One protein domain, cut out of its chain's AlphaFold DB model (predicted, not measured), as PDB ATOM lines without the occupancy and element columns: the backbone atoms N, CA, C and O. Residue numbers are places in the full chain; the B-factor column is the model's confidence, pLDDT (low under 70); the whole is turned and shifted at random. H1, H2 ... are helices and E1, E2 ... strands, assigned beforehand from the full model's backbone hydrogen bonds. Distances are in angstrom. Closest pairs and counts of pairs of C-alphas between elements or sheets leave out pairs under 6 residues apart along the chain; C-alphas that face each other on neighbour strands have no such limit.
ATOM      1  N   ASN A 811    -327.203-261.440-161.532       95.75
ATOM      2  CA  ASN A 811    -326.322-262.222-162.399       95.75
ATOM      3  C   ASN A 811    -325.094-262.677-161.604       95.75
ATOM      4  O   ASN A 811    -324.266-261.854-161.209       95.75
ATOM      5  N   TYR A 812    -324.956-263.986-161.396       97.38
ATOM      6  CA  TYR A 812    -323.723-264.572-160.879       97.38
ATOM      7  C   TYR A 812    -322.661-264.574-161.981       97.38
ATOM      8  O   TYR A 812    -322.916-265.044-163.088       97.38
ATOM      9  N   LYS A 813    -321.461-264.071-161.680       96.94
ATOM     10  CA  LYS A 813    -320.336-264.039-162.623       96.94
ATOM     11  C   LYS A 813    -319.446-265.257-162.408       96.94
ATOM     12  O   LYS A 813    -318.584-265.241-161.532       96.94
ATOM     13  N   SER A 814    -319.659-266.303-163.202       96.50
ATOM     14  CA  SER A 814    -318.819-267.499-163.185       96.50
ATOM     15  C   SER A 814    -317.493-267.244-163.898       96.50
ATOM     16  O   SER A 814    -317.444-266.602-164.948       96.50
ATOM     17  N   LYS A 815    -316.414-267.807-163.346       95.44
ATOM     18  CA  LYS A 815    -315.085-267.817-163.976       95.44
ATOM     19  C   LYS A 815    -315.074-268.652-165.264       95.44
ATOM     20  O   LYS A 815    -314.316-268.331-166.172       95.44
ATOM     21  N   ASN A 816    -315.906-269.695-165.341       93.69
ATOM     22  CA  ASN A 816    -315.877-270.690-166.421       93.69
ATOM     23  C   ASN A 816    -317.108-270.685-167.346       93.69
ATOM     24  O   ASN A 816    -317.021-271.208-168.454       93.69
ATOM     25  N   TYR A 817    -318.239-270.125-166.911       94.44
ATOM     26  CA  TYR A 817    -319.537-270.262-167.594       94.44
ATOM     27  C   TYR A 817    -320.218-268.926-167.938       94.44
ATOM     28  O   TYR A 817    -321.367-268.911-168.370       94.44
ATOM     29  N   GLY A 818    -319.526-267.796-167.764       92.88
ATOM     30  CA  GLY A 818    -320.086-266.471-168.037       92.88
ATOM     31  C   GLY A 818    -321.085-266.006-166.974       92.88
ATOM     32  O   GLY A 818    -320.971-266.357-165.796       92.88
ATOM     33  N   GLU A 819    -322.039-265.162-167.366       94.94
ATOM     34  CA  GLU A 819    -323.078-264.673-166.456       94.94
ATOM     35  C   GLU A 819    -324.254-265.653-166.382       94.94
ATOM     36  O   GLU A 819    -324.758-266.111-167.403       94.94
ATOM     37  N   ILE A 820    -324.702-265.955-165.163       95.88
ATOM     38  CA  ILE A 820    -325.843-266.835-164.906       95.88
ATOM     39  C   ILE A 820    -326.898-266.054-164.126       95.88
ATOM     40  O   ILE A 820    -326.668-265.639-162.988       95.88
ATOM     41  N   ALA A 821    -328.065-265.868-164.736       94.94
ATOM     42  CA  ALA A 821    -329.204-265.217-164.102       94.94
ATOM     43  C   ALA A 821    -329.853-266.121-163.039       94.94
ATOM     44  O   ALA A 821    -330.302-267.228-163.349       94.94
ATOM     45  N   VAL A 822    -329.961-265.617-161.808       96.12
ATOM     46  CA  VAL A 822    -330.602-266.292-160.670       96.12
ATOM     47  C   VAL A 822    -331.468-265.327-159.858       96.12
ATOM     48  O   VAL A 822    -331.455-264.112-160.066       96.12
ATOM     49  N   GLU A 823    -332.255-265.886-158.946       96.00
ATOM     50  CA  GLU A 823    -332.991-265.148-157.918       96.00
ATOM     51  C   GLU A 823    -332.035-264.460-156.926       96.00
ATOM     52  O   GLU A 823    -331.063-265.071-156.486       96.00
ATOM     53  N   GLU A 824    -332.317-263.202-156.557       97.19
ATOM     54  CA  GLU A 824    -331.677-262.542-155.407       97.19
ATOM     55  C   GLU A 824    -332.070-263.278-154.120       97.19
ATOM     56  O   GLU A 824    -333.245-263.332-153.747       97.19
ATOM     57  N   CYS A 825    -331.091-263.843-153.425       97.06
ATOM     58  CA  CYS A 825    -331.301-264.581-152.183       97.06
ATOM     59  C   CYS A 825    -331.112-263.676-150.952       97.06
ATOM     60  O   CYS A 825    -330.566-262.576-151.061       97.06
ATOM     61  N   TYR A 826    -331.527-264.127-149.763       97.00
ATOM     62  CA  TYR A 826    -331.262-263.385-148.526       97.00
ATOM     63  C   TYR A 826    -329.775-263.493-148.185       97.00
ATOM     64  O   TYR A 826    -329.061-262.492-148.241       97.00
ATOM     65  N   TRP A 827    -329.302-264.724-147.979       98.31
ATOM     66  CA  TRP A 827    -327.885-265.090-147.892       98.31
ATOM     67  C   TRP A 827    -327.478-266.128-148.944       98.31
ATOM     68  O   TRP A 827    -326.311-266.504-149.004       98.31
ATOM     69  N   ALA A 828    -328.409-266.607-149.776       97.69
ATOM     70  CA  ALA A 828    -328.220-267.780-150.639       97.69
ATOM     71  C   ALA A 828    -327.915-269.050-149.833       97.69
ATOM     72  O   ALA A 828    -327.187-269.945-150.271       97.69
ATOM     73  N   SER A 829    -328.499-269.107-148.643       98.44
ATOM     74  CA  SER A 829    -328.461-270.246-147.745       98.44
ATOM     75  C   SER A 829    -329.465-271.301-148.215       98.44
ATOM     76  O   SER A 829    -330.593-270.958-148.566       98.44
ATOM     77  N   SER A 830    -329.106-272.592-148.209       98.56
ATOM     78  CA  SER A 830    -329.988-273.637-148.765       98.56
ATOM     79  C   SER A 830    -331.389-273.676-148.150       98.56
ATOM     80  O   SER A 830    -332.335-273.999-148.866       98.56
ATOM     81  N   HIS A 831    -331.546-273.342-146.859       97.75
ATOM     82  CA  HIS A 831    -332.855-273.341-146.186       97.75
ATOM     83  C   HIS A 831    -333.899-272.457-146.891       97.75
ATOM     84  O   HIS A 831    -335.052-272.861-146.985       97.75
ATOM     85  N   GLU A 832    -333.476-271.382-147.568       98.25
ATOM     86  CA  GLU A 832    -334.349-270.472-148.327       98.25
ATOM     87  C   GLU A 832    -335.135-271.190-149.449       98.25
ATOM     88  O   GLU A 832    -336.129-270.678-149.969       98.25
ATOM     89  N   LYS A 833    -334.709-272.402-149.834       98.00
ATOM     90  CA  LYS A 833    -335.366-273.260-150.832       98.00
ATOM     91  C   LYS A 833    -336.340-274.278-150.227       98.00
ATOM     92  O   LYS A 833    -336.827-275.162-150.931       98.00
ATOM     93  N   TRP A 834    -336.694-274.160-148.948       98.06
ATOM     94  CA  TRP A 834    -337.580-275.111-148.266       98.06
ATOM     95  C   TRP A 834    -338.921-275.318-148.969       98.06
ATOM     96  O   TRP A 834    -339.451-276.427-149.007       98.06
ATOM     97  N   LYS A 835    -339.480-274.256-149.561       97.75
ATOM     98  CA  LYS A 835    -340.784-274.315-150.233       97.75
ATOM     99  C   LYS A 835    -340.833-275.358-151.354       97.75
ATOM    100  O   LYS A 835    -341.900-275.908-151.597       97.75
ATOM    101  N   TYR A 836    -339.702-275.682-151.985       98.25
ATOM    102  CA  TYR A 836    -339.615-276.690-153.046       98.25
ATOM    103  C   TYR A 836    -339.754-278.128-152.523       98.25
ATOM    104  O   TYR A 836    -340.173-279.006-153.270       98.25
ATOM    105  N   LEU A 837    -339.474-278.376-151.236       97.62
ATOM    106  CA  LEU A 837    -339.760-279.668-150.599       97.62
ATOM    107  C   LEU A 837    -341.265-279.897-150.433       97.62
ATOM    108  O   LEU A 837    -341.716-281.042-150.413       97.62
ATOM    109  N   ILE A 838    -342.028-278.814-150.264       98.31
ATOM    110  CA  ILE A 838    -343.391-278.857-149.732       98.31
ATOM    111  C   ILE A 838    -344.451-278.491-150.766       98.31
ATOM    112  O   ILE A 838    -345.536-279.069-150.750       98.31
ATOM    113  N   LEU A 839    -344.162-277.554-151.663       98.62
ATOM    114  CA  LEU A 839    -345.112-276.999-152.619       98.62
ATOM    115  C   LEU A 839    -344.656-277.234-154.062       98.62
ATOM    116  O   LEU A 839    -343.454-277.220-154.331       98.62
ATOM    117  N   PRO A 840    -345.594-277.407-155.013       98.19
ATOM    118  CA  PRO A 840    -345.286-277.797-156.387       98.19
ATOM    119  C   PRO A 840    -344.776-276.624-157.247       98.19
ATOM    120  O   PRO A 840    -345.192-276.449-158.387       98.19
ATOM    121  N   TYR A 841    -343.861-275.807-156.717       98.31
ATOM    122  CA  TYR A 841    -343.239-274.697-157.451       98.31
ATOM    123  C   TYR A 841    -342.522-275.169-158.710       98.31
ATOM    124  O   TYR A 841    -342.574-274.492-159.732       98.31
ATOM    125  N   ILE A 842    -341.895-276.346-158.649       96.31
ATOM    126  CA  ILE A 842    -341.207-276.921-159.801       96.31
ATOM    127  C   ILE A 842    -342.155-277.243-160.956       96.31
ATOM    128  O   ILE A 842    -341.668-277.440-162.050       96.31
ATOM    129  N   ASP A 843    -343.478-277.291-160.774       97.75
ATOM    130  CA  ASP A 843    -344.399-277.524-161.896       97.75
ATOM    131  C   ASP A 843    -344.521-276.314-162.830       97.75
ATOM    132  O   ASP A 843    -344.932-276.472-163.976       97.75
ATOM    133  N   SER A 844    -344.139-275.125-162.359       97.50
ATOM    134  CA  SER A 844    -343.964-273.933-163.186       97.50
ATOM    135  C   SER A 844    -342.606-274.005-163.888       97.50
ATOM    136  O   SER A 844    -341.566-273.982-163.229       97.50
ATOM    137  N   ASP A 845    -342.595-274.060-165.223       95.44
ATOM    138  CA  ASP A 845    -341.357-274.198-166.009       95.44
ATOM    139  C   ASP A 845    -340.356-273.070-165.736       95.44
ATOM    140  O   ASP A 845    -339.151-273.302-165.611       95.44
ATOM    141  N   ILE A 846    -340.855-271.840-165.578       95.50
ATOM    142  CA  ILE A 846    -340.016-270.691-165.243       95.50
ATOM    143  C   ILE A 846    -339.393-270.842-163.854       95.50
ATOM    144  O   ILE A 846    -338.206-270.570-163.681       95.50
ATOM    145  N   ASN A 847    -340.159-271.313-162.869       96.12
ATOM    146  CA  ASN A 847    -339.670-271.442-161.507       96.12
ATOM    147  C   ASN A 847    -338.734-272.649-161.338       96.12
ATOM    148  O   ASN A 847    -337.708-272.521-160.672       96.12
ATOM    149  N   ARG A 848    -339.026-273.771-162.012       96.62
ATOM    150  CA  ARG A 848    -338.141-274.943-162.118       96.62
ATOM    151  C   ARG A 848    -336.761-274.537-162.612       96.62
ATOM    152  O   ARG A 848    -335.758-274.832-161.975       96.62
ATOM    153  N   LYS A 849    -336.720-273.785-163.708       95.44
ATOM    154  CA  LYS A 849    -335.475-273.314-164.301       95.44
ATOM    155  C   LYS A 849    -334.704-272.360-163.386       95.44
ATOM    156  O   LYS A 849    -333.490-272.475-163.262       95.44
ATOM    157  N   ILE A 850    -335.382-271.401-162.750       95.62
ATOM    158  CA  ILE A 850    -334.726-270.468-161.817       95.62
ATOM    159  C   ILE A 850    -334.132-271.226-160.632       95.62
ATOM    160  O   ILE A 850    -333.003-270.945-160.228       95.62
ATOM    161  N   PHE A 851    -334.875-272.202-160.109       97.50
ATOM    162  CA  PHE A 851    -334.410-273.090-159.057       97.50
ATOM    163  C   PHE A 851    -333.165-273.868-159.500       97.50
ATOM    164  O   PHE A 851    -332.128-273.771-158.848       97.50
ATOM    165  N   GLU A 852    -333.211-274.540-160.652       97.44
ATOM    166  CA  GLU A 852    -332.068-275.276-161.211       97.44
ATOM    167  C   GLU A 852    -330.845-274.380-161.453       97.44
ATOM    168  O   GLU A 852    -329.722-274.780-161.148       97.44
ATOM    169  N   ASN A 853    -331.034-273.156-161.951       97.25
ATOM    170  CA  ASN A 853    -329.944-272.200-162.150       97.25
ATOM    171  C   ASN A 853    -329.336-271.737-160.822       97.25
ATOM    172  O   ASN A 853    -328.112-271.639-160.716       97.25
ATOM    173  N   GLY A 854    -330.164-271.514-159.800       97.44
ATOM    174  CA  GLY A 854    -329.701-271.266-158.436       97.44
ATOM    175  C   GLY A 854    -328.838-272.413-157.912       97.44
ATOM    176  O   GLY A 854    -327.740-272.181-157.402       97.44
ATOM    177  N   GLU A 855    -329.272-273.657-158.119       98.31
ATOM    178  CA  GLU A 855    -328.515-274.836-157.696       98.31
ATOM    179  C   GLU A 855    -327.203-274.996-158.470       98.31
ATOM    180  O   GLU A 855    -326.163-275.214-157.848       98.31
ATOM    181  N   LYS A 856    -327.195-274.789-159.793       98.44
ATOM    182  CA  LYS A 856    -325.954-274.747-160.586       98.44
ATOM    183  C   LYS A 856    -324.983-273.706-160.029       98.44
ATOM    184  O   LYS A 856    -323.817-274.029-159.817       98.44
ATOM    185  N   VAL A 857    -325.450-272.489-159.734       98.31
ATOM    186  CA  VAL A 857    -324.614-271.423-159.156       98.31
ATOM    187  C   VAL A 857    -324.041-271.825-157.798       98.31
ATOM    188  O   VAL A 857    -322.861-271.584-157.554       98.31
ATOM    189  N   ARG A 858    -324.813-272.493-156.932       98.44
ATOM    190  CA  ARG A 858    -324.299-272.972-155.638       98.44
ATOM    191  C   ARG A 858    -323.155-273.977-155.789       98.44
ATOM    192  O   ARG A 858    -322.162-273.893-155.059       98.44
ATOM    193  N   LEU A 859    -323.263-274.891-156.755       98.69
ATOM    194  CA  LEU A 859    -322.204-275.858-157.049       98.69
ATOM    195  C   LEU A 859    -320.992-275.186-157.708       98.69
ATOM    196  O   LEU A 859    -319.864-275.389-157.260       98.69
ATOM    197  N   ILE A 860    -321.217-274.337-158.717       98.50
ATOM    198  CA  ILE A 860    -320.166-273.575-159.413       98.50
ATOM    199  C   ILE A 860    -319.381-272.717-158.423       98.50
ATOM    200  O   ILE A 860    -318.155-272.774-158.421       98.50
ATOM    201  N   ASN A 861    -320.064-271.975-157.545       98.00
ATOM    202  CA  ASN A 861    -319.423-271.151-156.522       98.00
ATOM    203  C   ASN A 861    -318.484-271.978-155.640       98.00
ATOM    204  O   ASN A 861    -317.362-271.559-155.358       98.00
ATOM    205  N   SER A 862    -318.923-273.169-155.237       98.38
ATOM    206  CA  SER A 862    -318.119-274.047-154.392       98.38
ATOM    207  C   SER A 862    -316.899-274.588-155.143       98.38
ATOM    208  O   SER A 862    -315.785-274.560-154.621       98.38
ATOM    209  N   ILE A 863    -317.067-274.989-156.405       98.19
ATOM    210  CA  ILE A 863    -315.981-275.485-157.263       98.19
ATOM    211  C   ILE A 863    -314.949-274.384-157.547       98.19
ATOM    212  O   ILE A 863    -313.752-274.588-157.335       98.19
ATOM    213  N   GLU A 864    -315.396-273.210-157.996       97.06
ATOM    214  CA  GLU A 864    -314.539-272.092-158.411       97.06
ATOM    215  C   GLU A 864    -313.782-271.438-157.253       97.06
ATOM    216  O   GLU A 864    -312.754-270.790-157.485       97.06
ATOM    217  N   ASN A 865    -314.270-271.602-156.022       95.94
ATOM    218  CA  ASN A 865    -313.638-271.087-154.808       95.94
ATOM    219  C   ASN A 865    -313.042-272.196-153.925       95.94
ATOM    220  O   ASN A 865    -312.621-271.927-152.805       95.94
ATOM    221  N   SER A 866    -312.936-273.432-154.438       95.81
ATOM    222  CA  SER A 866    -312.335-274.572-153.723       95.81
ATOM    223  C   SER A 866    -312.979-274.867-152.357       95.81
ATOM    224  O   SER A 866    -312.297-275.282-151.418       95.81
ATOM    225  N   ILE A 867    -314.292-274.670-152.246       97.75
ATOM    226  CA  ILE A 867    -315.077-274.957-151.047       97.75
ATOM    227  C   ILE A 867    -315.485-276.441-151.083       97.75
ATOM    228  O   ILE A 867    -316.161-276.871-152.017       97.75
ATOM    229  N   PRO A 868    -315.107-277.253-150.079       97.31
ATOM    230  CA  PRO A 868    -315.331-278.701-150.081       97.31
ATOM    231  C   PRO A 868    -316.737-279.111-149.599       97.31
ATOM    232  O   PRO A 868    -316.926-280.192-149.043       97.31
ATOM    233  N   GLY A 869    -317.733-278.245-149.754       98.12
ATOM    234  CA  GLY A 869    -319.091-278.461-149.272       98.12
ATOM    235  C   GLY A 869    -320.009-277.321-149.685       98.12
ATOM    236  O   GLY A 869    -319.647-276.511-150.531       98.12
ATOM    237  N   LEU A 870    -321.191-277.270-149.080       98.62
ATOM    238  CA  LEU A 870    -322.235-276.312-149.418       98.62
ATOM    239  C   LEU A 870    -322.684-275.523-148.179       98.62
ATOM    240  O   LEU A 870    -322.591-276.015-147.051       98.62
ATOM    241  N   PHE A 871    -323.170-274.301-148.400       98.56
ATOM    242  CA  PHE A 871    -323.552-273.371-147.339       98.56
ATOM    243  C   PHE A 871    -325.038-273.420-147.012       98.56
ATOM    244  O   PHE A 871    -325.881-273.431-147.912       98.56
ATOM    245  N   ALA A 872    -325.338-273.381-145.718       98.44
ATOM    246  CA  ALA A 872    -326.663-273.092-145.207       98.44
ATOM    247  C   ALA A 872    -326.589-272.619-143.742       98.44
ATOM    248  O   ALA A 872    -325.572-272.822-143.071       98.44
ATOM    249  N   SER A 873    -327.657-271.987-143.259       98.31
ATOM    250  CA  SER A 873    -327.798-271.460-141.899       98.31
ATOM    251  C   SER A 873    -327.720-272.612-140.910       98.31
ATOM    252  O   SER A 873    -328.436-273.600-141.055       98.31
ATOM    253  N   VAL A 874    -326.818-272.562-139.942       97.19
ATOM    254  CA  VAL A 874    -326.504-273.754-139.151       97.19
ATOM    255  C   VAL A 874    -325.882-273.393-137.817       97.19
ATOM    256  O   VAL A 874    -325.352-272.298-137.639       97.19
ATOM    257  N   THR A 875    -325.890-274.318-136.866       94.31
ATOM    258  CA  THR A 875    -325.157-274.122-135.618       94.31
ATOM    259  C   THR A 875    -323.643-274.175-135.868       94.31
ATOM    260  O   THR A 875    -323.147-275.009-136.632       94.31
ATOM    261  N   LYS A 876    -322.887-273.237-135.283       91.88
ATOM    262  CA  LYS A 876    -321.468-273.004-135.596       91.88
ATOM    263  C   LYS A 876    -320.575-274.136-135.096       91.88
ATOM    264  O   LYS A 876    -320.698-274.538-133.939       91.88
ATOM    265  N   PRO A 877    -319.564-274.548-135.880       91.25
ATOM    266  CA  PRO A 877    -318.505-275.404-135.375       91.25
ATOM    267  C   PRO A 877    -317.798-274.784-134.167       91.25
ATOM    268  O   PRO A 877    -317.320-273.649-134.228       91.25
ATOM    269  N   HIS A 878    -317.688-275.541-133.078       83.25
ATOM    270  CA  HIS A 878    -317.107-275.070-131.824       83.25
ATOM    271  C   HIS A 878    -316.355-276.198-131.110       83.25
ATOM    272  O   HIS A 878    -316.641-277.375-131.278       83.25
ATOM    273  N   THR A 879    -315.372-275.837-130.286       71.12
ATOM    274  CA  THR A 879    -314.616-276.767-129.425       71.12
ATOM    275  C   THR A 879    -315.258-276.989-128.050       71.12
ATOM    276  O   THR A 879    -314.594-277.486-127.149       71.12
ATOM    277  N   LYS A 880    -316.496-276.525-127.843       73.25
ATOM    278  CA  LYS A 880    -317.227-276.574-126.567       73.25
ATOM    279  C   LYS A 880    -318.711-276.826-126.847       73.25
ATOM    280  O   LYS A 880    -319.161-276.598-127.969       73.25
ATOM    281  N   TYR A 881    -319.429-277.259-125.818       81.50
ATOM    282  CA  TYR A 881    -320.884-277.416-125.799       81.50
ATOM    283  C   TYR A 881    -321.611-276.058-125.823       81.50
ATOM    284  O   TYR A 881    -321.007-275.023-125.533       81.50
ATOM    285  N   ASN A 882    -322.896-276.069-126.177       79.00
ATOM    286  CA  ASN A 882    -323.767-274.911-126.422       79.00
ATOM    287  C   ASN A 882    -323.255-273.948-127.520       79.00
ATOM    288  O   ASN A 882    -323.078-272.749-127.274       79.00
ATOM    289  N   PRO A 883    -322.973-274.447-128.739       81.50
ATOM    290  CA  PRO A 883    -322.477-273.609-129.825       81.50
ATOM    291  C   PRO A 883    -323.513-272.568-130.287       81.50
ATOM    292  O   PRO A 883    -324.715-272.813-130.313       81.50
ATOM    293  N   LYS A 884    -323.028-271.386-130.691       89.00
ATOM    294  CA  LYS A 884    -323.867-270.301-131.233       89.00
ATOM    295  C   LYS A 884    -324.372-270.631-132.642       89.00
ATOM    296  O   LYS A 884    -323.699-271.332-133.391       89.00
ATOM    297  N   TYR A 885    -325.486-270.032-133.052       93.62
ATOM    298  CA  TYR A 885    -326.026-270.168-134.410       93.62
ATOM    299  C   TYR A 885    -325.310-269.249-135.428       93.62
ATOM    300  O   TYR A 885    -324.879-268.143-135.077       93.62
ATOM    301  N   ALA A 886    -325.137-269.709-136.670       93.44
ATOM    302  CA  ALA A 886    -324.673-268.947-137.837       93.44
ATOM    303  C   ALA A 886    -325.791-268.880-138.878       93.44
ATOM    304  O   ALA A 886    -325.964-269.810-139.663       93.44
ATOM    305  N   SER A 887    -326.523-267.770-138.901       94.88
ATOM    306  CA  SER A 887    -327.553-267.548-139.919       94.88
ATOM    307  C   SER A 887    -326.935-267.130-141.254       94.88
ATOM    308  O   SER A 887    -327.362-267.565-142.314       94.88
ATOM    309  N   GLU A 888    -325.889-266.306-141.209       96.62
ATOM    310  CA  GLU A 888    -325.340-265.574-142.350       96.62
ATOM    311  C   GLU A 888    -324.342-266.414-143.175       96.62
ATOM    312  O   GLU A 888    -323.240-265.954-143.495       96.62
ATOM    313  N   CYS A 889    -324.708-267.665-143.474       96.56
ATOM    314  CA  CYS A 889    -323.942-268.622-144.277       96.56
ATOM    315  C   CYS A 889    -324.483-268.687-145.710       96.56
ATOM    316  O   CYS A 889    -325.633-269.078-145.905       96.56
ATOM    317  N   GLY A 890    -323.659-268.408-146.725       96.88
ATOM    318  CA  GLY A 890    -324.101-268.535-148.115       96.88
ATOM    319  C   GLY A 890    -323.183-267.884-149.145       96.88
ATOM    320  O   GLY A 890    -321.968-268.036-149.051       96.88
ATOM    321  N   ILE A 891    -323.743-267.229-150.166       98.06
ATOM    322  CA  ILE A 891    -322.995-266.762-151.350       98.06
ATOM    323  C   ILE A 891    -323.141-265.242-151.503       98.06
ATOM    324  O   ILE A 891    -324.171-264.785-152.010       98.06
ATOM    325  N   PRO A 892    -322.123-264.439-151.135       97.69
ATOM    326  CA  PRO A 892    -322.251-262.982-151.089       97.69
ATOM    327  C   PRO A 892    -322.697-262.352-152.414       97.69
ATOM    328  O   PRO A 892    -323.511-261.435-152.421       97.69
ATOM    329  N   SER A 893    -322.208-262.853-153.553       97.06
ATOM    330  CA  SER A 893    -322.423-262.237-154.872       97.06
ATOM    331  C   SER A 893    -323.864-262.288-155.388       97.06
ATOM    332  O   SER A 893    -324.178-261.606-156.358       97.06
ATOM    333  N   ILE A 894    -324.719-263.120-154.791       97.44
ATOM    334  CA  ILE A 894    -326.144-263.248-155.147       97.44
ATOM    335  C   ILE A 894    -327.062-263.007-153.941       97.44
ATOM    336  O   ILE A 894    -328.255-263.300-154.000       97.44
ATOM    337  N   SER A 895    -326.496-262.493-152.849       97.94
ATOM    338  CA  SER A 895    -327.194-262.247-151.591       97.94
ATOM    339  C   SER A 895    -327.499-260.775-151.412       97.94
ATOM    340  O   SER A 895    -326.670-259.913-151.704       97.94
ATOM    341  N   ARG A 896    -328.682-260.489-150.877       95.88
ATOM    342  CA  ARG A 896    -329.066-259.141-150.474       95.88
ATOM    343  C   ARG A 896    -328.405-258.737-149.165       95.88
ATOM    344  O   ARG A 896    -327.972-257.595-149.026       95.88
ATOM    345  N   GLU A 897    -328.391-259.641-148.194       96.75
ATOM    346  CA  GLU A 897    -327.796-259.379-146.895       96.75
ATOM    347  C   GLU A 897    -326.327-259.769-146.878       96.75
ATOM    348  O   GLU A 897    -325.846-260.610-147.642       96.75
ATOM    349  N   LYS A 898    -325.601-259.165-145.939       96.88
ATOM    350  CA  LYS A 898    -324.197-259.479-145.732       96.88
ATOM    351  C   LYS A 898    -324.050-260.931-145.269       96.88
ATOM    352  O   LYS A 898    -324.484-261.286-144.176       96.88
ATOM    353  N   VAL A 899    -323.379-261.735-146.085       96.94
ATOM    354  CA  VAL A 899    -322.874-263.056-145.700       96.94
ATOM    355  C   VAL A 899    -321.641-262.862-144.813       96.94
ATOM    356  O   VAL A 899    -320.763-262.056-145.126       96.94
ATOM    357  N   ILE A 900    -321.599-263.561-143.679       96.38
ATOM    358  CA  ILE A 900    -320.503-263.483-142.696       96.38
ATOM    359  C   ILE A 900    -319.666-264.767-142.715       96.38
ATOM    360  O   ILE A 900    -318.458-264.715-142.489       96.38
ATOM    361  N   TYR A 901    -320.290-265.914-142.989       94.94
ATOM    362  CA  TYR A 901    -319.652-267.224-142.886       94.94
ATOM    363  C   TYR A 901    -319.582-267.914-144.251       94.94
ATOM    364  O   TYR A 901    -320.539-268.524-144.715       94.94
ATOM    365  N   GLU A 902    -318.402-267.869-144.867       94.94
ATOM    366  CA  GLU A 902    -318.084-268.560-146.133       94.94
ATOM    367  C   GLU A 902    -317.138-269.755-145.905       94.94
ATOM    368  O   GLU A 902    -316.473-270.259-146.808       94.94
ATOM    369  N   ASN A 903    -317.028-270.205-144.654       95.81
ATOM    370  CA  ASN A 903    -316.087-271.232-144.208       95.81
ATOM    371  C   ASN A 903    -316.736-272.349-143.376       95.81
ATOM    372  O   ASN A 903    -316.017-273.206-142.854       95.81
ATOM    373  N   ILE A 904    -318.064-272.353-143.248       97.44
ATOM    374  CA  ILE A 904    -318.837-273.363-142.517       97.44
ATOM    375  C   ILE A 904    -319.724-274.091-143.516       97.44
ATOM    376  O   ILE A 904    -320.577-273.472-144.135       97.44
ATOM    377  N   VAL A 905    -319.542-275.399-143.660       98.31
ATOM    378  CA  VAL A 905    -320.371-276.233-144.539       98.31
ATOM    379  C   VAL A 905    -321.167-277.231-143.714       98.31
ATOM    380  O   VAL A 905    -320.774-277.599-142.603       98.31
ATOM    381  N   THR A 906    -322.301-277.666-144.249       98.62
ATOM    382  CA  THR A 906    -323.211-278.576-143.549       98.62
ATOM    383  C   THR A 906    -323.857-279.562-144.522       98.62
ATOM    384  O   THR A 906    -324.260-279.145-145.611       98.62
ATOM    385  N   PRO A 907    -323.980-280.858-144.161       98.38
ATOM    386  CA  PRO A 907    -324.544-281.871-145.044       98.38
ATOM    387  C   PRO A 907    -325.910-281.485-145.613       98.38
ATOM    388  O   PRO A 907    -326.142-281.707-146.800       98.38
ATOM    389  N   TYR A 908    -326.776-280.839-144.821       98.38
ATOM    390  CA  TYR A 908    -328.117-280.479-145.283       98.38
ATOM    391  C   TYR A 908    -328.163-279.428-146.371       98.38
ATOM    392  O   TYR A 908    -329.145-279.353-147.105       98.38
ATOM    393  N   ALA A 909    -327.086-278.672-146.562       98.69
ATOM    394  CA  ALA A 909    -327.024-277.724-147.654       98.69
ATOM    395  C   ALA A 909    -327.172-278.403-149.034       98.69
ATOM    396  O   ALA A 909    -327.454-277.714-150.012       98.69
ATOM    397  N   SER A 910    -327.035-279.728-149.142       98.50
ATOM    398  CA  SER A 910    -327.295-280.486-150.372       98.50
ATOM    399  C   SER A 910    -328.780-280.675-150.712       98.50
ATOM    400  O   SER A 910    -329.074-281.011-151.858       98.50
ATOM    401  N   PHE A 911    -329.720-280.463-149.778       98.75
ATOM    402  CA  PHE A 911    -331.131-280.821-149.984       98.75
ATOM    403  C   PHE A 911    -331.769-280.197-151.238       98.75
ATOM    404  O   PHE A 911    -332.476-280.922-151.941       98.75
ATOM    405  N   PRO A 912    -331.540-278.913-151.591       98.62
ATOM    406  CA  PRO A 912    -332.178-278.356-152.775       98.62
ATOM    407  C   PRO A 912    -331.510-278.889-154.047       98.62
ATOM    408  O   PRO A 912    -332.183-279.159-155.038       98.62
ATOM    409  N   THR A 913    -330.210-279.184-153.989       98.69
ATOM    410  CA  THR A 913    -329.499-279.831-155.089       98.69
ATOM    411  C   THR A 913    -330.013-281.246-155.312       98.69
ATOM    412  O   THR A 913    -330.163-281.636-156.457       98.69
ATOM    413  N   ILE A 914    -330.358-281.991-154.257       98.62
ATOM    414  CA  ILE A 914    -330.989-283.317-154.372       98.62
ATOM    415  C   ILE A 914    -332.334-283.229-155.109       98.62
ATOM    416  O   ILE A 914    -332.645-284.111-155.906       98.62
ATOM    417  N   LEU A 915    -333.114-282.165-154.889       98.19
ATOM    418  CA  LEU A 915    -334.371-281.943-155.615       98.19
ATOM    419  C   LEU A 915    -334.153-281.560-157.086       98.19
ATOM    420  O   LEU A 915    -334.952-281.950-157.932       98.19
ATOM    421  N   ALA A 916    -333.101-280.796-157.394       97.62
ATOM    422  CA  ALA A 916    -332.777-280.394-158.767       97.62
ATOM    423  C   ALA A 916    -332.097-281.520-159.567       97.62
ATOM    424  O   ALA A 916    -332.387-281.733-160.741       97.62
ATOM    425  N   ASN A 917    -331.180-282.247-158.933       97.75
ATOM    426  CA  ASN A 917    -330.466-283.380-159.498       97.75
ATOM    427  C   ASN A 917    -330.055-284.360-158.387       97.75
ATOM    428  O   ASN A 917    -329.123-284.110-157.614       97.75
ATOM    429  N   TYR A 918    -330.751-285.495-158.334       96.31
ATOM    430  CA  TYR A 918    -330.655-286.465-157.249       96.31
ATOM    431  C   TYR A 918    -329.228-286.991-157.048       96.31
ATOM    432  O   TYR A 918    -328.681-286.906-155.945       96.31
ATOM    433  N   GLU A 919    -328.597-287.490-158.114       95.69
ATOM    434  CA  GLU A 919    -327.255-288.079-158.078       95.69
ATOM    435  C   GLU A 919    -326.193-287.072-157.635       95.69
ATOM    436  O   GLU A 919    -325.406-287.354-156.728       95.69
ATOM    437  N   ILE A 920    -326.186-285.880-158.232       98.00
ATOM    438  CA  ILE A 920    -325.181-284.860-157.924       98.00
ATOM    439  C   ILE A 920    -325.374-284.321-156.505       98.00
ATOM    440  O   ILE A 920    -324.398-284.183-155.764       98.00
ATOM    441  N   GLY A 921    -326.618-284.098-156.075       98.06
ATOM    442  CA  GLY A 921    -326.922-283.709-154.700       98.06
ATOM    443  C   GLY A 921    -326.419-284.725-153.666       98.06
ATOM    444  O   GLY A 921    -325.798-284.337-152.673       98.06
ATOM    445  N   MET A 922    -326.601-286.028-153.920       97.50
ATOM    446  CA  MET A 922    -326.070-287.090-153.053       97.50
ATOM    447  C   MET A 922    -324.544-287.104-152.991       97.50
ATOM    448  O   MET A 922    -323.991-287.317-151.914       97.50
ATOM    449  N   ILE A 923    -323.852-286.855-154.105       98.38
ATOM    450  CA  ILE A 923    -322.385-286.798-154.117       98.38
ATOM    451  C   ILE A 923    -321.882-285.649-153.231       98.38
ATOM    452  O   ILE A 923    -320.941-285.830-152.456       98.38
ATOM    453  N   TRP A 924    -322.523-284.477-153.283       98.62
ATOM    454  CA  TRP A 924    -322.183-283.353-152.403       98.62
ATOM    455  C   TRP A 924    -322.501-283.639-150.929       98.62
ATOM    456  O   TRP A 924    -321.703-283.293-150.055       98.62
ATOM    457  N   TYR A 925    -323.618-284.316-150.648       98.44
ATOM    458  CA  TYR A 925    -323.944-284.808-149.306       98.44
ATOM    459  C   TYR A 925    -322.862-285.764-148.778       98.44
ATOM    460  O   TYR A 925    -322.302-285.542-147.702       98.44
ATOM    461  N   TRP A 926    -322.498-286.777-149.569       97.94
ATOM    462  CA  TRP A 926    -321.442-287.733-149.239       97.94
ATOM    463  C   TRP A 926    -320.087-287.061-149.011       97.94
ATOM    464  O   TRP A 926    -319.407-287.396-148.043       97.94
ATOM    465  N   ASN A 927    -319.703-286.089-149.845       97.94
ATOM    466  CA  ASN A 927    -318.418-285.400-149.710       97.94
ATOM    467  C   ASN A 927    -318.268-284.731-148.335       97.94
ATOM    468  O   ASN A 927    -317.194-284.789-147.733       97.94
ATOM    469  N   MET A 928    -319.354-284.148-147.816       97.88
ATOM    470  CA  MET A 928    -319.377-283.547-146.480       97.88
ATOM    471  C   MET A 928    -319.425-284.603-145.366       97.88
ATOM    472  O   MET A 928    -318.722-284.455-144.368       97.88
ATOM    473  N   LEU A 929    -320.183-285.692-145.539       96.25
ATOM    474  CA  LEU A 929    -320.233-286.792-144.565       96.25
ATOM    475  C   LEU A 929    -318.918-287.563-144.433       96.25
ATOM    476  O   LEU A 929    -318.601-288.053-143.357       96.25
ATOM    477  N   ASN A 930    -318.138-287.674-145.508       94.94
ATOM    478  CA  ASN A 930    -316.865-288.399-145.519       94.94
ATOM    479  C   ASN A 930    -315.753-287.687-144.710       94.94
ATOM    480  O   ASN A 930    -314.643-288.214-144.568       94.94
ATOM    481  N   ALA A 931    -316.016-286.485-144.188       94.94
ATOM    482  CA  ALA A 931    -315.091-285.752-143.334       94.94
ATOM    483  C   ALA A 931    -314.996-286.348-141.917       94.94
ATOM    484  O   ALA A 931    -315.909-287.017-141.427       94.94
ATOM    485  N   SER A 932    -313.874-286.088-141.241       93.50
ATOM    486  CA  SER A 932    -313.647-286.563-139.872       93.50
ATOM    487  C   SER A 932    -314.733-286.052-138.927       93.50
ATOM    488  O   SER A 932    -315.017-284.854-138.902       93.50
ATOM    489  N   ARG A 933    -315.310-286.965-138.136       93.69
ATOM    490  CA  ARG A 933    -316.393-286.676-137.174       93.69
ATOM    491  C   ARG A 933    -317.670-286.063-137.773       93.69
ATOM    492  O   ARG A 933    -318.448-285.474-137.036       93.69
ATOM    493  N   MET A 934    -317.917-286.214-139.079       95.62
ATOM    494  CA  MET A 934    -319.195-285.816-139.702       95.62
ATOM    495  C   MET A 934    -320.244-286.930-139.749       95.62
ATOM    496  O   MET A 934    -321.337-286.732-140.279       95.62
ATOM    497  N   GLN A 935    -319.933-288.080-139.149       92.56
ATOM    498  CA  GLN A 935    -320.854-289.187-138.919       92.56
ATOM    499  C   GLN A 935    -320.689-289.680-137.487       92.56
ATOM    500  O   GLN A 935    -319.561-289.852-137.023       92.56
ATOM    501  N   GLY A 936    -321.805-289.946-136.820       92.19
ATOM    502  CA  GLY A 936    -321.838-290.544-135.498       92.19
ATOM    503  C   GLY A 936    -323.000-291.505-135.305       92.19
ATOM    504  O   GLY A 936    -323.671-291.887-136.267       92.19
ATOM    505  N   ILE A 937    -323.228-291.910-134.053       92.44
ATOM    506  CA  ILE A 937    -324.239-292.919-133.672       92.44
ATOM    507  C   ILE A 937    -325.605-292.601-134.293       92.44
ATOM    508  O   ILE A 937    -326.290-293.492-134.791       92.44
ATOM    509  N   TYR A 938    -325.945-291.313-134.324       94.75
ATOM    510  CA  TYR A 938    -327.225-290.775-134.775       94.75
ATOM    511  C   TYR A 938    -327.166-290.161-136.185       94.75
ATOM    512  O   TYR A 938    -327.946-289.269-136.512       94.75
ATOM    513  N   GLY A 939    -326.221-290.596-137.025       95.12
ATOM    514  CA  GLY A 939    -326.095-290.165-138.421       95.12
ATOM    515  C   GLY A 939    -325.166-288.971-138.607       95.12
ATOM    516  O   GLY A 939    -324.129-288.869-137.956       95.12
ATOM    517  N   SER A 940    -325.511-288.090-139.539       97.06
ATOM    518  CA  SER A 940    -324.754-286.881-139.850       97.06
ATOM    519  C   SER A 940    -324.616-285.946-138.646       97.06
ATOM    520  O   SER A 940    -325.524-285.819-137.823       97.06
ATOM    521  N   THR A 941    -323.459-285.302-138.533       96.19
ATOM    522  CA  THR A 941    -323.234-284.209-137.573       96.19
ATOM    523  C   THR A 941    -323.649-282.869-138.186       96.19
ATOM    524  O   THR A 941    -323.607-282.709-139.404       96.19
ATOM    525  N   GLU A 942    -324.026-281.907-137.343       97.38
ATOM    526  CA  GLU A 942    -324.610-280.612-137.721       97.38
ATOM    527  C   GLU A 942    -323.815-279.824-138.779       97.38
ATOM    528  O   GLU A 942    -324.352-279.456-139.822       97.38
ATOM    529  N   SER A 943    -322.540-279.515-138.527       97.81
ATOM    530  CA  SER A 943    -321.725-278.685-139.427       97.81
ATOM    531  C   SER A 943    -320.231-278.834-139.162       97.81
ATOM    532  O   SER A 943    -319.810-279.361-138.130       97.81
ATOM    533  N   ILE A 944    -319.412-278.343-140.092       97.06
ATOM    534  CA  ILE A 944    -317.953-278.389-140.000       97.06
ATOM    535  C   ILE A 944    -317.316-277.176-140.667       97.06
ATOM    536  O   ILE A 944    -317.795-276.656-141.675       97.06
ATOM    537  N   HIS A 945    -316.198-276.720-140.110       96.75
ATOM    538  CA  HIS A 945    -315.375-275.725-140.783       96.75
ATOM    539  C   HIS A 945    -314.674-276.375-141.985       96.75
ATOM    540  O   HIS A 945    -314.104-277.454-141.856       96.75
ATOM    541  N   ILE A 946    -314.580-275.682-143.124       96.25
ATOM    542  CA  ILE A 946    -313.943-276.184-144.363       96.25
ATOM    543  C   ILE A 946    -312.486-276.672-144.216       96.25
ATOM    544  O   ILE A 946    -311.965-277.326-145.110       96.25
ATOM    545  N   ASN A 947    -311.813-276.370-143.099       94.06
ATOM    546  CA  ASN A 947    -310.453-276.833-142.808       94.06
ATOM    547  C   ASN A 947    -310.420-278.195-142.084       94.06
ATOM    548  O   ASN A 947    -309.334-278.680-141.777       94.06
ATOM    549  N   GLY A 948    -311.583-278.766-141.753       93.56
ATOM    550  CA  GLY A 948    -311.741-280.056-141.076       93.56
ATOM    551  C   GLY A 948    -311.444-280.065-139.574       93.56
ATOM    552  O   GLY A 948    -311.638-281.084-138.916       93.56
ATOM    553  N   LYS A 949    -310.981-278.953-138.987       90.69
ATOM    554  CA  LYS A 949    -310.468-278.929-137.602       90.69
ATOM    555  C   LYS A 949    -311.561-278.899-136.532       90.69
ATOM    556  O   LYS A 949    -311.309-279.310-135.400       90.69
ATOM    557  N   LYS A 950    -312.748-278.381-136.855       92.31
ATOM    558  CA  LYS A 950    -313.844-278.164-135.899       92.31
ATOM    559  C   LYS A 950    -315.170-278.593-136.511       92.31
ATOM    560  O   LYS A 950    -315.503-278.101-137.588       92.31
ATOM    561  N   ILE A 951    -315.903-279.440-135.793       94.50
ATOM    562  CA  ILE A 951    -317.312-279.766-136.046       94.50
ATOM    563  C   ILE A 951    -318.213-278.977-135.089       94.50
ATOM    564  O   ILE A 951    -317.730-278.425-134.098       94.50
ATOM    565  N   CYS A 952    -319.509-278.924-135.369       95.19
ATOM    566  CA  CYS A 952    -320.524-278.542-134.395       95.19
ATOM    567  C   CYS A 952    -321.064-279.809-133.711       95.19
ATOM    568  O   CYS A 952    -321.684-280.621-134.395       95.19
ATOM    569  N   PRO A 953    -320.844-280.008-132.398       92.94
ATOM    570  CA  PRO A 953    -321.253-281.219-131.685       92.94
ATOM    571  C   PRO A 953    -322.744-281.200-131.308       92.94
ATOM    572  O   PRO A 953    -323.112-281.374-130.149       92.94
ATOM    573  N   VAL A 954    -323.607-280.956-132.290       94.25
ATOM    574  CA  VAL A 954    -325.065-280.903-132.140       94.25
ATOM    575  C   VAL A 954    -325.701-281.774-133.219       94.25
ATOM    576  O   VAL A 954    -325.083-282.080-134.241       94.25
ATOM    577  N   LEU A 955    -326.927-282.207-132.965       97.00
ATOM    578  CA  LEU A 955    -327.819-282.853-133.912       97.00
ATOM    579  C   LEU A 955    -329.116-282.050-133.920       97.00
ATOM    580  O   LEU A 955    -329.703-281.911-132.852       97.00
ATOM    581  N   THR A 956    -329.578-281.563-135.070       98.25
ATOM    582  CA  THR A 956    -330.877-280.873-135.186       98.25
ATOM    583  C   THR A 956    -331.728-281.472-136.297       98.25
ATOM    584  O   THR A 956    -331.210-282.100-137.222       98.25
ATOM    585  N   TRP A 957    -333.049-281.287-136.240       98.44
ATOM    586  CA  TRP A 957    -333.918-281.722-137.341       98.44
ATOM    587  C   TRP A 957    -333.580-281.024-138.661       98.44
ATOM    588  O   TRP A 957    -333.554-281.680-139.706       98.44
ATOM    589  N   ASP A 958    -333.279-279.727-138.609       97.88
ATOM    590  CA  ASP A 958    -332.993-278.889-139.774       97.88
ATOM    591  C   ASP A 958    -331.755-279.381-140.524       97.88
ATOM    592  O   ASP A 958    -331.815-279.566-141.742       97.88
ATOM    593  N   SER A 959    -330.659-279.663-139.810       97.38
ATOM    594  CA  SER A 959    -329.389-280.069-140.426       97.38
ATOM    595  C   SER A 959    -329.311-281.545-140.825       97.38
ATOM    596  O   SER A 959    -328.341-281.978-141.454       97.38
ATOM    597  N   LYS A 960    -330.329-282.332-140.471       98.00
ATOM    598  CA  LYS A 960    -330.318-283.784-140.652       98.00
ATOM    599  C   LYS A 960    -331.463-284.232-141.539       98.00
ATOM    600  O   LYS A 960    -331.269-284.662-142.676       98.00
ATOM    601  N   ILE A 961    -332.684-284.098-141.032       98.44
ATOM    602  CA  ILE A 961    -333.848-284.779-141.596       98.44
ATOM    603  C   ILE A 961    -334.423-284.016-142.794       98.44
ATOM    604  O   ILE A 961    -335.031-284.636-143.664       98.44
ATOM    605  N   THR A 962    -334.133-282.721-142.944       98.44
ATOM    606  CA  THR A 962    -334.433-281.963-144.175       98.44
ATOM    607  C   THR A 962    -333.849-282.640-145.420       98.44
ATOM    608  O   THR A 962    -334.545-282.830-146.420       98.44
ATOM    609  N   THR A 963    -332.594-283.095-145.344       98.44
ATOM    610  CA  THR A 963    -331.934-283.857-146.417       98.44
ATOM    611  C   THR A 963    -332.626-285.185-146.671       98.44
ATOM    612  O   THR A 963    -332.783-285.593-147.814       98.44
ATOM    613  N   ILE A 964    -333.057-285.863-145.608       98.31
ATOM    614  CA  ILE A 964    -333.709-287.175-145.688       98.31
ATOM    615  C   ILE A 964    -335.087-287.061-146.346       98.31
ATOM    616  O   ILE A 964    -335.434-287.893-147.187       98.31
ATOM    617  N   VAL A 965    -335.832-285.988-146.067       98.62
ATOM    618  CA  VAL A 965    -337.069-285.661-146.790       98.62
ATOM    619  C   VAL A 965    -336.776-285.409-148.275       98.62
ATOM    620  O   VAL A 965    -337.495-285.929-149.129       98.62
ATOM    621  N   ALA A 966    -335.704-284.679-148.607       98.56
ATOM    622  CA  ALA A 966    -335.301-284.452-149.999       98.56
ATOM    623  C   ALA A 966    -334.895-285.750-150.718       98.56
ATOM    624  O   ALA A 966    -335.306-285.975-151.854       98.56
ATOM    625  N   LEU A 967    -334.159-286.642-150.045       98.31
ATOM    626  CA  LEU A 967    -333.761-287.954-150.574       98.31
ATOM    627  C   LEU A 967    -334.953-288.891-150.807       98.31
ATOM    628  O   LEU A 967    -334.855-289.808-151.622       98.31
ATOM    629  N   CYS A 968    -336.075-288.644-150.129       97.88
ATOM    630  CA  CYS A 968    -337.354-289.297-150.394       97.88
ATOM    631  C   CYS A 968    -338.172-288.632-151.519       97.88
ATOM    632  O   CYS A 968    -339.215-289.171-151.888       97.88
ATOM    633  N   GLY A 969    -337.726-287.491-152.056       95.50
ATOM    634  CA  GLY A 969    -338.402-286.740-153.118       95.50
ATOM    635  C   GLY A 969    -339.318-285.605-152.643       95.50
ATOM    636  O   GLY A 969    -340.055-285.056-153.458       95.50
ATOM    637  N   GLY A 970    -339.288-285.234-151.357       97.56
ATOM    638  CA  GLY A 970    -340.179-284.213-150.794       97.56
ATOM    639  C   GLY A 970    -341.653-284.644-150.729       97.56
ATOM    640  O   GLY A 970    -342.004-285.782-151.026       97.56
ATOM    641  N   ILE A 971    -342.535-283.727-150.325       98.12
ATOM    642  CA  ILE A 971    -343.987-283.968-150.189       98.12
ATOM    643  C   ILE A 971    -344.845-283.126-151.149       98.12
ATOM    644  O   ILE A 971    -346.074-283.197-151.098       98.12
ATOM    645  N   PHE A 972    -344.232-282.344-152.047       97.81
ATOM    646  CA  PHE A 972    -344.948-281.452-152.970       97.81
ATOM    647  C   PHE A 972    -345.947-282.169-153.890       97.81
ATOM    648  O   PHE A 972    -346.934-281.574-154.318       97.81
ATOM    649  N   ASN A 973    -345.745-283.463-154.166       97.06
ATOM    650  CA  ASN A 973    -346.709-284.271-154.913       97.06
ATOM    651  C   ASN A 973    -348.045-284.390-154.159       97.06
ATOM    652  O   ASN A 973    -349.106-284.320-154.771       97.06
ATOM    653  N   TYR A 974    -348.015-284.529-152.833       97.62
ATOM    654  CA  TYR A 974    -349.224-284.681-152.021       97.62
ATOM    655  C   TYR A 974    -349.961-283.350-151.863       97.62
ATOM    656  O   TYR A 974    -351.188-283.309-151.963       97.62
ATOM    657  N   THR A 975    -349.231-282.245-151.689       97.75
ATOM    658  CA  THR A 975    -349.853-280.911-151.657       97.75
ATOM    659  C   THR A 975    -350.424-280.530-153.024       97.75
ATOM    660  O   THR A 975    -351.521-279.978-153.069       97.75
ATOM    661  N   ARG A 976    -349.778-280.913-154.137       98.12
ATOM    662  CA  ARG A 976    -350.343-280.795-155.493       98.12
ATOM    663  C   ARG A 976    -351.690-281.501-155.610       98.12
ATOM    664  O   ARG A 976    -352.662-280.889-156.047       98.12
ATOM    665  N   GLU A 977    -351.761-282.779-155.244       96.94
ATOM    666  CA  GLU A 977    -353.003-283.552-155.358       96.94
ATOM    667  C   GLU A 977    -354.103-283.003-154.440       96.94
ATOM    668  O   GLU A 977    -355.267-282.925-154.842       96.94
ATOM    669  N   TYR A 978    -353.744-282.514-153.250       95.06
ATOM    670  CA  TYR A 978    -354.675-281.776-152.402       95.06
ATOM    671  C   TYR A 978    -355.178-280.491-153.079       95.06
ATOM    672  O   TYR A 978    -356.383-280.281-153.194       95.06
ATOM    673  N   MET A 979    -354.287-279.646-153.604       97.06
ATOM    674  CA  MET A 979    -354.667-278.417-154.312       97.06
ATOM    675  C   MET A 979    -355.571-278.693-155.520       97.06
ATOM    676  O   MET A 979    -356.517-277.939-155.755       97.06
ATOM    677  N   LYS A 980    -355.316-279.771-156.277       97.25
ATOM    678  CA  LYS A 980    -356.176-280.209-157.389       97.25
ATOM    679  C   LYS A 980    -357.559-280.612-156.893       97.25
ATOM    680  O   LYS A 980    -358.552-280.127-157.426       97.25
ATOM    681  N   LYS A 981    -357.635-281.425-155.833       94.88
ATOM    682  CA  LYS A 981    -358.904-281.828-155.201       94.88
ATOM    683  C   LYS A 981    -359.724-280.623-154.720       94.88
ATOM    684  O   LYS A 981    -360.950-280.677-154.729       94.88
ATOM    685  N   HIS A 982    -359.052-279.547-154.321       94.19
ATOM    686  CA  HIS A 982    -359.672-278.310-153.853       94.19
ATOM    687  C   HIS A 982    -359.773-277.208-154.927       94.19
ATOM    688  O   HIS A 982    -360.160-276.092-154.599       94.19
ATOM    689  N   ASN A 983    -359.484-277.507-156.201       96.69
ATOM    690  CA  ASN A 983    -359.581-276.588-157.346       96.69
ATOM    691  C   ASN A 983    -358.742-275.295-157.247       96.69
ATOM    692  O   ASN A 983    -359.058-274.309-157.906       96.69
ATOM    693  N   VAL A 984    -357.650-275.302-156.478       96.19
ATOM    694  CA  VAL A 984    -356.758-274.134-156.300       96.19
ATOM    695  C   VAL A 984    -355.389-274.300-156.971       96.19
ATOM    696  O   VAL A 984    -354.606-273.359-157.041       96.19
ATOM    697  N   TYR A 985    -355.091-275.488-157.511       98.38
ATOM    698  CA  TYR A 985    -353.803-275.774-158.160       98.38
ATOM    699  C   TYR A 985    -353.521-274.863-159.367       98.38
ATOM    700  O   TYR A 985    -352.430-274.312-159.490       98.38
ATOM    701  N   ASN A 986    -354.511-274.661-160.240       97.44
ATOM    702  CA  ASN A 986    -354.333-273.809-161.420       97.44
ATOM    703  C   ASN A 986    -354.091-272.345-161.028       97.44
ATOM    704  O   ASN A 986    -353.267-271.679-161.646       97.44
ATOM    705  N   GLU A 987    -354.771-271.854-159.988       94.94
ATOM    706  CA  GLU A 987    -354.566-270.501-159.461       94.94
ATOM    707  C   GLU A 987    -353.158-270.323-158.876       94.94
ATOM    708  O   GLU A 987    -352.513-269.296-159.113       94.94
ATOM    709  N   PHE A 988    -352.658-271.336-158.160       96.81
ATOM    710  CA  PHE A 988    -351.292-271.372-157.640       96.81
ATOM    711  C   PHE A 988    -350.257-271.253-158.769       96.81
ATOM    712  O   PHE A 988    -349.435-270.334-158.746       96.81
ATOM    713  N   ILE A 989    -350.339-272.116-159.790       98.06
ATOM    714  CA  ILE A 989    -349.396-272.107-160.922       98.06
ATOM    715  C   ILE A 989    -349.484-270.800-161.709       98.06
ATOM    716  O   ILE A 989    -348.463-270.158-161.931       98.06
ATOM    717  N   GLN A 990    -350.692-270.339-162.049       95.75
ATOM    718  CA  GLN A 990    -350.872-269.082-162.783       95.75
ATOM    719  C   GLN A 990    -350.328-267.873-162.018       95.75
ATOM    720  O   GLN A 990    -349.797-266.949-162.631       95.75
ATOM    721  N   SER A 991    -350.453-267.856-160.688       94.06
ATOM    722  CA  SER A 991    -349.891-266.780-159.870       94.06
ATOM    723  C   SER A 991    -348.366-266.797-159.903       94.06
ATOM    724  O   SER A 991    -347.758-265.747-160.088       94.06
ATOM    725  N   ILE A 992    -347.746-267.973-159.793       95.44
ATOM    726  CA  ILE A 992    -346.290-268.115-159.897       95.44
ATOM    727  C   ILE A 992    -345.820-267.706-161.295       95.44
ATOM    728  O   ILE A 992    -344.988-266.809-161.411       95.44
ATOM    729  N   ASP A 993    -346.394-268.269-162.355       96.75
ATOM    730  CA  ASP A 993    -346.007-267.939-163.729       96.75
ATOM    731  C   ASP A 993    -346.133-266.439-163.998       96.75
ATOM    732  O   ASP A 993    -345.208-265.819-164.523       96.75
ATOM    733  N   ARG A 994    -347.242-265.820-163.576       94.94
ATOM    734  CA  ARG A 994    -347.475-264.380-163.738       94.94
ATOM    735  C   ARG A 994    -346.422-263.537-163.028       94.94
ATOM    736  O   ARG A 994    -345.952-262.561-163.606       94.94
ATOM    737  N   GLU A 995    -346.097-263.843-161.777       94.81
ATOM    738  CA  GLU A 995    -345.196-262.993-160.992       94.81
ATOM    739  C   GLU A 995    -343.729-263.193-161.375       94.81
ATOM    740  O   GLU A 995    -342.979-262.223-161.466       94.81
ATOM    741  N   TRP A 996    -343.327-264.424-161.681       95.50
ATOM    742  CA  TRP A 996    -341.948-264.736-162.040       95.50
ATOM    743  C   TRP A 996    -341.611-264.365-163.491       95.50
ATOM    744  O   TRP A 996    -340.501-263.896-163.749       95.50
ATOM    745  N   SER A 997    -342.567-264.456-164.429       95.62
ATOM    746  CA  SER A 997    -342.368-264.038-165.834       95.62
ATOM    747  C   SER A 997    -342.205-262.529-166.026       95.62
ATOM    748  O   SER A 997    -341.715-262.087-167.063       95.62
ATOM    749  N   ARG A 998    -342.550-261.720-165.017       94.69
ATOM    750  CA  ARG A 998    -342.267-260.273-165.010       94.69
ATOM    751  C   ARG A 998    -340.778-259.957-164.871       94.69
ATOM    752  O   ARG A 998    -340.369-258.850-165.210       94.69
ATOM    753  N   VAL A 999    -339.992-260.893-164.337       94.81
ATOM    754  CA  VAL A 999    -338.584-260.679-163.958       94.81
ATOM    755  C   VAL A 999    -337.647-261.612-164.722       94.81
ATOM    756  O   VAL A 999    -336.535-261.221-165.076       94.81
ATOM    757  N   PHE A1000    -338.097-262.832-165.013       94.00
ATOM    758  CA  PHE A1000    -337.309-263.859-165.683       94.00
ATOM    759  C   PHE A1000    -337.958-264.282-167.003       94.00
ATOM    760  O   PHE A1000    -339.174-264.248-167.165       94.00
ATOM    761  N   SER A1001    -337.135-264.719-167.955       87.81
ATOM    762  CA  SER A1001    -337.581-265.267-169.239       87.81
ATOM    763  C   SER A1001    -337.372-266.776-169.307       87.81
ATOM    764  O   SER A1001    -336.461-267.314-168.672       87.81
ATOM    765  N   LEU A1002    -338.124-267.460-170.173       85.38
ATOM    766  CA  LEU A1002    -337.897-268.881-170.465       85.38
ATOM    767  C   LEU A1002    -336.564-269.147-171.193       85.38
ATOM    768  O   LEU A1002    -336.006-270.226-171.028       85.38
ATOM    769  N   ASN A1003    -335.961-268.154-171.861       82.06
ATOM    770  CA  ASN A1003    -334.623-268.270-172.472       82.06
ATOM    771  C   ASN A1003    -333.543-268.555-171.419       82.06
ATOM    772  O   ASN A1003    -333.338-267.732-170.524       82.06
ATOM    773  N   ASP A1004    -332.931-269.743-171.450       77.06
ATOM    774  CA  ASP A1004    -332.005-270.224-170.415       77.06
ATOM    775  C   ASP A1004    -330.539-270.096-170.815       77.06
ATOM    776  O   ASP A1004    -329.981-270.965-171.485       77.06
ATOM    777  N   GLU A1005    -329.907-269.027-170.342       74.69
ATOM    778  CA  GLU A1005    -328.479-268.772-170.538       74.69
ATOM    779  C   GLU A1005    -327.602-269.856-169.888       74.69
ATOM    780  O   GLU A1005    -326.507-270.106-170.378       74.69
ATOM    781  N   ALA A1006    -328.092-270.580-168.873       87.31
ATOM    782  CA  ALA A1006    -327.363-271.653-168.191       87.31
ATOM    783  C   ALA A1006    -327.749-273.071-168.654       87.31
ATOM    784  O   ALA A1006    -327.309-274.060-168.056       87.31
ATOM    785  N   SER A1007    -328.530-273.201-169.732       87.19
ATOM    786  CA  SER A1007    -328.944-274.507-170.283       87.19
ATOM    787  C   SER A1007    -327.768-275.352-170.772       87.19
ATOM    788  O   SER A1007    -327.807-276.577-170.705       87.19
ATOM    789  N   HIS A1008    -326.691-274.701-171.211       91.62
ATOM    790  CA  HIS A1008    -325.456-275.345-171.656       91.62
ATOM    791  C   HIS A1008    -324.634-275.965-170.505       91.62
ATOM    792  O   HIS A1008    -323.692-276.718-170.755       91.62
ATOM    793  N   ILE A1009    -324.968-275.660-169.245       96.06
ATOM    794  CA  ILE A1009    -324.253-276.141-168.059       96.06
ATOM    795  C   ILE A1009    -324.919-277.422-167.548       96.06
ATOM    796  O   ILE A1009    -326.000-277.383-166.954       96.06
ATOM    797  N   SER A1010    -324.254-278.562-167.736       95.69
ATOM    798  CA  SER A1010    -324.714-279.848-167.198       95.69
ATOM    799  C   SER A1010    -324.355-280.011-165.719       95.69
ATOM    800  O   SER A1010    -323.194-279.836-165.341       95.69
ATOM    801  N   PHE A1011    -325.313-280.463-164.901       96.94
ATOM    802  CA  PHE A1011    -325.078-280.861-163.506       96.94
ATOM    803  C   PHE A1011    -323.993-281.936-163.366       96.94
ATOM    804  O   PHE A1011    -323.243-281.919-162.394       96.94
ATOM    805  N   THR A1012    -323.846-282.833-164.350       95.00
ATOM    806  CA  THR A1012    -322.826-283.899-164.332       95.00
ATOM    807  C   THR A1012    -321.395-283.369-164.292       95.00
ATOM    808  O   THR A1012    -320.489-284.087-163.879       95.00
ATOM    809  N   ASN A1013    -321.187-282.115-164.701       94.94
ATOM    810  CA  ASN A1013    -319.881-281.460-164.680       94.94
ATOM    811  C   ASN A1013    -319.618-280.723-163.353       94.94
ATOM    812  O   ASN A1013    -318.527-280.196-163.155       94.94
ATOM    813  N   LEU A1014    -320.599-280.671-162.445       97.75
ATOM    814  CA  LEU A1014    -320.569-279.884-161.210       97.75
ATOM    815  C   LEU A1014    -320.326-280.767-159.971       97.75
ATOM    816  O   LEU A1014    -321.030-280.681-158.962       97.75
TER     817      LEU A1014
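AT A GLANCE: This is residues 811 to 1014 of the 1032 residues of the protein "Predicted protein" of Naegleria gruberi (UniProt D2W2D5). Look for helix H4 in the core, with H5 and H6 at its sides, the short H1 and H2 packed on it too, and the long H3 passing over one end of it; the hairpin of strands E1 and E2 packs on H3. At one end of the whole, H7 and H8 make a corner, and at the opposite end the short strands E3 and E4 lie among loops. The 204 printed residues include eight named helices and four named strands, in the order E1 E2 H1 H2 H3 H4 H5 E3 E4 H6 H7 H8; E1 and E2 form an antiparallel sheet. The class is mostly helix, though under half of the residues are in named elements. The whole is compact, with a radius of gyration of the C-alphas of 17.2 A and spans of 51 by 41 by 30 A.

IN THESE COORDINATES: Find C-alpha 811 at (-326.322, -262.222, -162.399), where E1, residues 811 to 814, begins. E2 is residues 818 to 823, 16.5 A long; H1 is 830 to 833 and H2 835 to 838. From C-alpha 845 at (-341.357, -274.198, -166.009), H3 runs 28.0 A to residue 864. Then come H4, 907 to 916, 16.1 A; H5, 918 to 929, 16.4 A; E3, 943 to 945; E4, 954 to 956; H6, 957 to 967, 14.6 A; and H7, 972 to 981, 14.1 A. H8, 985 to 996, runs 16.7 A to C-alpha 996 at (-341.948, -264.736, -162.040).

HOW THE PARTS SIT: Begin at the hub, H4, which touches five helices. It touches H5 at a shallow tilt of 7 degrees, opposite ways, a helical hairpin; their closest C-alphas, of Ile 914 and Gly 921, are 4.1 A apart. It touches H6 at a shallow tilt of 29 degrees, the same way, closest at Phe 911 and Thr 963, C-alphas 4.8 A apart. H1 touches it at Ser 830 and Ala 909, closest C-alphas 5.2 A apart. H3 touches H4 with residues 851 to 855 alone. Val 822 of E2 and Gly 854 of H3 have the closest C-alphas, 5.5 A; across E1 and E2, N 812 and O 820 are 2.9 A apart. H2 touches H7, closest C-alphas Ile 838 and Phe 972, 4.4 A. H7 and H8 only just touch, only at the corner, with 3 pairs of C-alphas within 8 A. E3 and E4 pair with no named strand. Every O i to N i+4 pair is within hydrogen-bond range in H3, H5, H7 and H8, against 3 of 6 in H4 and 4 of 7 in H6; H1 and H2 are too short for one.

THE WHOLE: The farthest C-alphas, of Lys 949 and Asn 983, are 53.0 A apart. The printed part has no cut. The links H3 to H4 and H5 to E3 are long. No printed residue is under 70 in pLDDT.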